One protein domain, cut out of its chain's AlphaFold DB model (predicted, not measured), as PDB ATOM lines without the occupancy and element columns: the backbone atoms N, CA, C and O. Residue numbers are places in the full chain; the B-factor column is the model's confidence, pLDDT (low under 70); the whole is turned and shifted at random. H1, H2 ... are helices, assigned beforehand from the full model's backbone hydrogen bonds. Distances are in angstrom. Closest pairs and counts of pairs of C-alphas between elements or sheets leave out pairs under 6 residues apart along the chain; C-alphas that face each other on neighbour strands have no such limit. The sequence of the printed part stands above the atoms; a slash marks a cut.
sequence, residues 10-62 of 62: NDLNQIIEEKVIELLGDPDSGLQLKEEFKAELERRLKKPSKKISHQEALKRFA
ATOM      1  N   ASN A  10      26.172 -20.590  13.527       91.12
ATOM      2  CA  ASN A  10      27.139 -20.993  14.540       91.12
ATOM      3  C   ASN A  10      28.230 -21.898  13.954       91.12
ATOM      4  O   ASN A  10      29.410 -21.662  14.192       91.12
ATOM      5  N   ASP A  11      27.835 -22.874  13.135       89.56
ATOM      6  CA  ASP A  11      28.777 -23.777  12.468       89.56
ATOM      7  C   ASP A  11      29.702 -22.999  11.523       89.56
ATOM      8  O   ASP A  11      30.903 -23.249  11.470       89.56
ATOM      9  N   LEU A  12      29.162 -22.003  10.811       91.88
ATOM     10  CA  LEU A  12      29.965 -21.132   9.957       91.88
ATOM     11  C   LEU A  12      30.984 -20.310  10.761       91.88
ATOM     12  O   LEU A  12      32.138 -20.218  10.350       91.88
ATOM     13  N   ASN A  13      30.582 -19.736  11.898       92.56
ATOM     14  CA  ASN A  13      31.488 -18.974  12.761       92.56
ATOM     15  C   ASN A  13      32.623 -19.846  13.297       92.56
ATOM     16  O   ASN A  13      33.775 -19.421  13.268       92.56
ATOM     17  N   GLN A  14      32.307 -21.074  13.710       92.00
ATOM     18  CA  GLN A  14      33.313 -22.020  14.177       92.00
ATOM     19  C   GLN A  14      34.307 -22.371  13.062       92.00
ATOM     20  O   GLN A  14      35.513 -22.318  13.278       92.00
ATOM     21  N   ILE A  15      33.823 -22.644  11.844       93.06
ATOM     22  CA  ILE A  15      34.692 -22.925  10.688       93.06
ATOM     23  C   ILE A  15      35.608 -21.731  10.377       93.06
ATOM     24  O   ILE A  15      36.772 -21.917  10.017       93.06
ATOM     25  N   ILE A  16      35.099 -20.502  10.497       92.19
ATOM     26  CA  ILE A  16      35.896 -19.286  10.293       92.19
ATOM     27  C   ILE A  16      36.977 -19.169  11.368       92.19
ATOM     28  O   ILE A  16      38.133 -18.950  11.023       92.19
ATOM     29  N   GLU A  17      36.627 -19.335  12.643       88.69
ATOM     30  CA  GLU A  17      37.575 -19.263  13.759       88.69
ATOM     31  C   GLU A  17      38.686 -20.314  13.626       88.69
ATOM     32  O   GLU A  17      39.869 -19.974  13.691       88.69
ATOM     33  N   GLU A  18      38.322 -21.559  13.311       90.56
ATOM     34  CA  GLU A  18      39.273 -22.644  13.044       90.56
ATOM     35  C   GLU A  18      40.231 -22.288  11.899       90.56
ATOM     36  O   GLU A  18      41.444 -22.472  12.016       90.56
ATOM     37  N   LYS A  19      39.715 -21.715  10.803       92.19
ATOM     38  CA  LYS A  19      40.544 -21.304   9.663       92.19
ATOM     39  C   LYS A  19      41.429 -20.100   9.956       92.19
ATOM     40  O   LYS A  19      42.536 -20.029   9.426       92.19
ATOM     41  N   VAL A  20      40.976 -19.167  10.788       91.31
ATOM     42  CA  VAL A  20      41.783 -18.023  11.227       91.31
ATOM     43  C   VAL A  20      42.959 -18.499  12.078       91.31
ATOM     44  O   VAL A  20      44.085 -18.090  11.808       91.31
ATOM     45  N   ILE A  21      42.729 -19.407  13.031       88.56
ATOM     46  CA  ILE A  21      43.794 -19.992  13.861       88.56
ATOM     47  C   ILE A  21      44.769 -20.813  13.006       88.56
ATOM     48  O   ILE A  21      45.979 -20.709  13.184       88.56
ATOM     49  N   GLU A  22      44.274 -21.596  12.044       87.06
ATOM     50  CA  GLU A  22      45.126 -22.376  11.133       87.06
ATOM     51  C   GLU A  22      46.075 -21.481  10.316       87.06
ATOM     52  O   GLU A  22      47.228 -21.846  10.087       87.06
ATOM     53  N   LEU A  23      45.601 -20.308   9.885       89.38
ATOM     54  CA  LEU A  23      46.363 -19.394   9.031       89.38
ATOM     55  C   LEU A  23      47.269 -18.435   9.810       89.38
ATOM     56  O   LEU A  23      48.366 -18.127   9.345       89.38
ATOM     57  N   LEU A  24      46.802 -17.920  10.947       86.50
ATOM     58  CA  LEU A  24      47.476 -16.858  11.702       86.50
ATOM     59  C   LEU A  24      48.151 -17.364  12.981       86.50
ATOM     60  O   LEU A  24      48.951 -16.641  13.573       86.50
ATOM     61  N   GLY A  25      47.881 -18.611  13.369       82.00
ATOM     62  CA  GLY A  25      48.355 -19.215  14.605       82.00
ATOM     63  C   GLY A  25      47.457 -18.910  15.802       82.00
ATOM     64  O   GLY A  25      46.449 -18.210  15.704       82.00
ATOM     65  N   ASP A  26      47.841 -19.465  16.950       83.69
ATOM     66  CA  ASP A  26      47.195 -19.181  18.228       83.69
ATOM     67  C   ASP A  26      47.492 -17.723  18.638       83.69
ATOM     68  O   ASP A  26      48.667 -17.386  18.835       83.69
ATOM     69  N   PRO A  27      46.470 -16.851  18.758       82.62
ATOM     70  CA  PRO A  27      46.661 -15.454  19.149       82.62
ATOM     71  C   PRO A  27      47.274 -15.305  20.546       82.62
ATOM     72  O   PRO A  27      47.907 -14.285  20.823       82.62
ATOM     73  N   ASP A  28      47.131 -16.320  21.401       84.56
ATOM     74  CA  ASP A  28      47.686 -16.338  22.751       84.56
ATOM     75  C   ASP A  28      49.092 -16.967  22.805       84.56
ATOM     76  O   ASP A  28      49.715 -17.042  23.871       84.56
ATOM     77  N   SER A  29      49.641 -17.395  21.663       83.69
ATOM     78  CA  SER A  29      50.966 -18.006  21.596       83.69
ATOM     79  C   SER A  29      52.048 -17.061  22.123       83.69
ATOM     80  O   SER A  29      52.232 -15.940  21.651       83.69
ATOM     81  N   GLY A  30      52.811 -17.538  23.108       84.75
ATOM     82  CA  GLY A  30      53.878 -16.775  23.757       84.75
ATOM     83  C   GLY A  30      53.408 -15.876  24.903       84.75
ATOM     84  O   GLY A  30      54.255 -15.298  25.592       84.75
ATOM     85  N   LEU A  31      52.101 -15.790  25.168       90.00
ATOM     86  CA  LEU A  31      51.602 -15.127  26.367       90.00
ATOM     87  C   LEU A  31      51.917 -15.955  27.613       90.00
ATOM     88  O   LEU A  31      51.832 -17.183  27.639       90.00
ATOM     89  N   GLN A  32      52.275 -15.254  28.684       92.31
ATOM     90  CA  GLN A  32      52.455 -15.851  29.996       92.31
ATOM     91  C   GLN A  32      51.245 -15.547  30.869       92.31
ATOM     92  O   GLN A  32      50.706 -14.439  30.860       92.31
ATOM     93  N   LEU A  33      50.842 -16.532  31.671       92.25
ATOM     94  CA  LEU A  33      49.834 -16.314  32.703       92.25
ATOM     95  C   LEU A  33      50.329 -15.257  33.694       92.25
ATOM     96  O   LEU A  33      51.502 -15.254  34.073       92.25
ATOM     97  N   LYS A  34      49.414 -14.404  34.153       95.50
ATOM     98  CA  LYS A  34      49.701 -13.456  35.231       95.50
ATOM     99  C   LYS A  34      50.083 -14.203  36.506       95.50
ATOM    100  O   LYS A  34      49.523 -15.264  36.797       95.50
ATOM    101  N   GLU A  35      50.991 -13.635  37.290       96.50
ATOM    102  CA  GLU A  35      51.471 -14.268  38.523       96.50
ATOM    103  C   GLU A  35      50.339 -14.492  39.535       96.50
ATOM    104  O   GLU A  35      50.274 -15.561  40.145       96.50
ATOM    105  N   GLU A  36      49.372 -13.567  39.646       96.88
ATOM    106  CA  GLU A  36      48.210 -13.778  40.520       96.88
ATOM    107  C   GLU A  36      47.364 -14.991  40.102       96.88
ATOM    108  O   GLU A  36      46.836 -15.716  40.948       96.88
ATOM    109  N   PHE A  37      47.273 -15.248  38.795       95.75
ATOM    110  CA  PHE A  37      46.521 -16.374  38.260       95.75
ATOM    111  C   PHE A  37      47.261 -17.689  38.501       95.75
ATOM    112  O   PHE A  37      46.642 -18.665  38.927       95.75
ATOM    113  N   LYS A  38      48.586 -17.715  38.290       95.69
ATOM    114  CA  LYS A  38      49.427 -18.885  38.592       95.69
ATOM    115  C   LYS A  38      49.318 -19.278  40.067       95.69
ATOM    116  O   LYS A  38      49.055 -20.441  40.361       95.69
ATOM    117  N   ALA A  39      49.427 -18.312  40.981       96.06
ATOM    118  CA  ALA A  39      49.329 -18.559  42.419       96.06
ATOM    119  C   ALA A  39      47.969 -19.158  42.825       96.06
ATOM    120  O   ALA A  39      47.902 -20.124  43.593       96.06
ATOM    121  N   GLU A  40      46.871 -18.624  42.283       94.69
ATOM    122  CA  GLU A  40      45.527 -19.153  42.532       94.69
ATOM    123  C   GLU A  40      45.337 -20.552  41.924       94.69
ATOM    124  O   GLU A  40      44.754 -21.435  42.564       94.69
ATOM    125  N   LEU A  41      45.857 -20.786  40.717       92.69
ATOM    126  CA  LEU A  41      45.814 -22.087  40.055       92.69
ATOM    127  C   LEU A  41      46.570 -23.145  40.867       92.69
ATOM    128  O   LEU A  41      46.013 -24.203  41.162       92.69
ATOM    129  N   GLU A  42      47.795 -22.851  41.302       93.88
ATOM    130  CA  GLU A  42      48.577 -23.741  42.163       93.88
ATOM    131  C   GLU A  42      47.853 -24.045  43.477       93.88
ATOM    132  O   GLU A  42      47.774 -25.203  43.898       93.88
ATOM    133  N   ARG A  43      47.278 -23.022  44.125       93.25
ATOM    134  CA  ARG A  43      46.493 -23.184  45.357       93.25
ATOM    135  C   ARG A  43      45.323 -24.147  45.157       93.25
ATOM    136  O   ARG A  43      45.067 -24.978  46.030       93.25
ATOM    137  N   ARG A  44      44.619 -24.049  44.025       90.00
ATOM    138  CA  ARG A  44      43.513 -24.954  43.680       90.00
ATOM    139  C   ARG A  44      44.003 -26.364  43.390       90.00
ATOM    140  O   ARG A  44      43.430 -27.309  43.917       90.00
ATOM    141  N   LEU A  45      45.071 -26.517  42.614       89.12
ATOM    142  CA  LEU A  45      45.601 -27.829  42.238       89.12
ATOM    143  C   LEU A  45      46.165 -28.608  43.434       89.12
ATOM    144  O   LEU A  45      46.030 -29.830  43.477       89.12
ATOM    145  N   LYS A  46      46.715 -27.920  44.445       92.12
ATOM    146  CA  LYS A  46      47.167 -28.544  45.704       92.12
ATOM    147  C   LYS A  46      46.053 -29.283  46.453       92.12
ATOM    148  O   LYS A  46      46.346 -30.199  47.217       92.12
ATOM    149  N   LYS A  47      44.785 -28.902  46.262       85.38
ATOM    150  CA  LYS A  47      43.637 -29.561  46.889       85.38
ATOM    151  C   LYS A  47      42.772 -30.197  45.802       85.38
ATOM    152  O   LYS A  47      41.992 -29.480  45.181       85.38
ATOM    153  N   PRO A  48      42.848 -31.523  45.580       78.12
ATOM    154  CA  PRO A  48      42.048 -32.166  44.548       78.12
ATOM    155  C   PRO A  48      40.569 -31.827  44.743       78.12
ATOM    156  O   PRO A  48      39.993 -32.051  45.814       78.12
ATOM    157  N   SER A  49      39.968 -31.242  43.707       79.62
ATOM    158  CA  SER A  49      38.549 -30.911  43.701       79.62
ATOM    159  C   SER A  49      37.728 -32.169  43.960       79.62
ATOM    160  O   SER A  49      38.034 -33.247  43.442       79.62
ATOM    161  N   LYS A  50      36.656 -32.029  44.749       82.94
ATOM    162  CA  LYS A  50      35.685 -33.112  44.911       82.94
ATOM    163  C   LYS A  50      35.115 -33.440  43.535       82.94
ATOM    164  O   LYS A  50      34.526 -32.579  42.887       82.94
ATOM    165  N   LYS A  51      35.314 -34.678  43.099       87.69
ATOM    166  CA  LYS A  51      34.706 -35.197  41.878       87.69
ATOM    167  C   LYS A  51      33.301 -35.683  42.219       87.69
ATOM    168  O   LYS A  51      33.097 -36.286  43.270       87.69
ATOM    169  N   ILE A  52      32.353 -35.415  41.334       90.94
ATOM    170  CA  ILE A  52      31.015 -36.007  41.365       90.94
ATOM    171  C   ILE A  52      30.877 -36.938  40.161       90.94
ATOM    172  O   ILE A  52      31.583 -36.769  39.165       90.94
ATOM    173  N   SER A  53      30.010 -37.945  40.253       93.69
ATOM    174  CA  SER A  53      29.719 -38.795  39.099       93.69
ATOM    175  C   SER A  53      28.978 -37.993  38.027       93.69
ATOM    176  O   SER A  53      28.306 -37.006  38.328       93.69
ATOM    177  N   HIS A  54      29.059 -38.438  36.772       91.50
ATOM    178  CA  HIS A  54      28.307 -37.818  35.680       91.50
ATOM    179  C   HIS A  54      26.794 -37.787  35.972       91.50
ATOM    180  O   HIS A  54      26.148 -36.763  35.778       91.50
ATOM    181  N   GLN A  55      26.253 -38.872  36.536       95.44
ATOM    182  CA  GLN A  55      24.849 -38.945  36.953       95.44
ATOM    183  C   GLN A  55      24.488 -37.898  38.016       95.44
ATOM    184  O   GLN A  55      23.419 -37.300  37.949       95.44
ATOM    185  N   GLU A  56      25.367 -37.664  38.991       94.25
ATOM    186  CA  GLU A  56      25.154 -36.646  40.026       94.25
ATOM    187  C   GLU A  56      25.242 -35.224  39.456       94.25
ATOM    188  O   GLU A  56      24.487 -34.349  39.869       94.25
ATOM    189  N   ALA A  57      26.128 -34.989  38.484       94.25
ATOM    190  CA  ALA A  57      26.225 -33.704  37.799       94.25
ATOM    191  C   ALA A  57      24.937 -33.374  37.030       94.25
ATOM    192  O   ALA A  57      24.409 -32.275  37.182       94.25
ATOM    193  N   LEU A  58      24.398 -34.344  36.280       95.31
ATOM    194  CA  LEU A  58      23.140 -34.176  35.549       95.31
ATOM    195  C   LEU A  58      21.982 -33.818  36.486       95.31
ATOM    196  O   LEU A  58      21.238 -32.898  36.195       95.31
ATOM    197  N   LYS A  59      21.867 -34.465  37.653       94.81
ATOM    198  CA  LYS A  59      20.792 -34.157  38.615       94.81
ATOM    199  C   LYS A  59      20.842 -32.741  39.194       94.81
ATOM    200  O   LYS A  59      19.822 -32.259  39.672       94.81
ATOM    201  N   ARG A  60      22.024 -32.122  39.261       93.62
ATOM    202  CA  ARG A  60      22.211 -30.813  39.913       93.62
ATOM    203  C   ARG A  60      22.147 -29.634  38.951       93.62
ATOM    204  O   ARG A  60      21.838 -28.536  39.401       93.62
ATOM    205  N   PHE A  61      22.532 -29.840  37.692       91.00
ATOM    206  CA  PHE A  61      22.816 -28.749  36.755       91.00
ATOM    207  C   PHE A  61      22.083 -28.851  35.411       91.00
ATOM    208  O   PHE A  61      22.187 -27.907  34.631       91.00
ATOM    209  N   ALA A  62      21.393 -29.960  35.126       73.19
ATOM    210  CA  ALA A  62      20.493 -30.097  33.978       73.19
ATOM    211  C   ALA A  62      19.037 -29.945  34.432       73.19
ATOM    212  O   ALA A  62      18.247 -29.385  33.642       73.19
TER     213      ALA A  62
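What this domain is: This is residues 10 to 62 of the 62 residues of an uncharacterized protein of Candidatus Acididesulfobacter diazotrophicus (UniProt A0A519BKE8). Three separate helices are strung along an open, flat horseshoe, with an empty middle and no helix packed on another. H1 lies in one arm, H2 lies at the base, and H3 sits at the tip of the other arm. The 53 printed residues hold the named helices in the order H1, H2, H3, with no named strand, and the class is all helix. The whole is extended, with a radius of gyration of the C-alphas of 18.0 A, and spans 40 by 34 by 12 A.

How they stand to each other: Begin with H1, residues 10 to 24, and go along to H2, residues 35 to 45: the two are apart, with no C-alpha of the one within 8 A of the other. Go on to H3, residues 54 to 61, which by the same test is apart from H2 and also apart from H1. Look at the backbone inside H1, H2 and H3: every O i to N i+4 pair is within hydrogen-bond range.

Where its parts are: Find C-alpha 10 at (27.139, -20.993, 14.540); from there H1 runs 20.9 A to C-alpha 24, and it is the longest helix by residues. Find C-alpha 35 at (51.471, -14.268, 38.523), where H2 begins; it runs 15.2 A to C-alpha 45. H3 runs 10.7 A from C-alpha 54 to C-alpha 61, at (22.816, -28.749, 36.755).

The domain as a whole: The two C-alphas farthest apart are those of Leu 23 and Lys 59, at 41.8 A, while the first and last printed C-alphas, of Asn 10 and Ala 62, are 22.5 A apart. Residues 10 to 62 stand free: no C-alpha has another, 8 or more residues away along the chain, within 10 A. Both links, of 10 residues from H1 to H2 and of 8 from H2 to H3, are short. The printed part has no cut and ends at the chain's last residue. The mean pLDDT of the printed part is 90.1, and no printed residue is under 70.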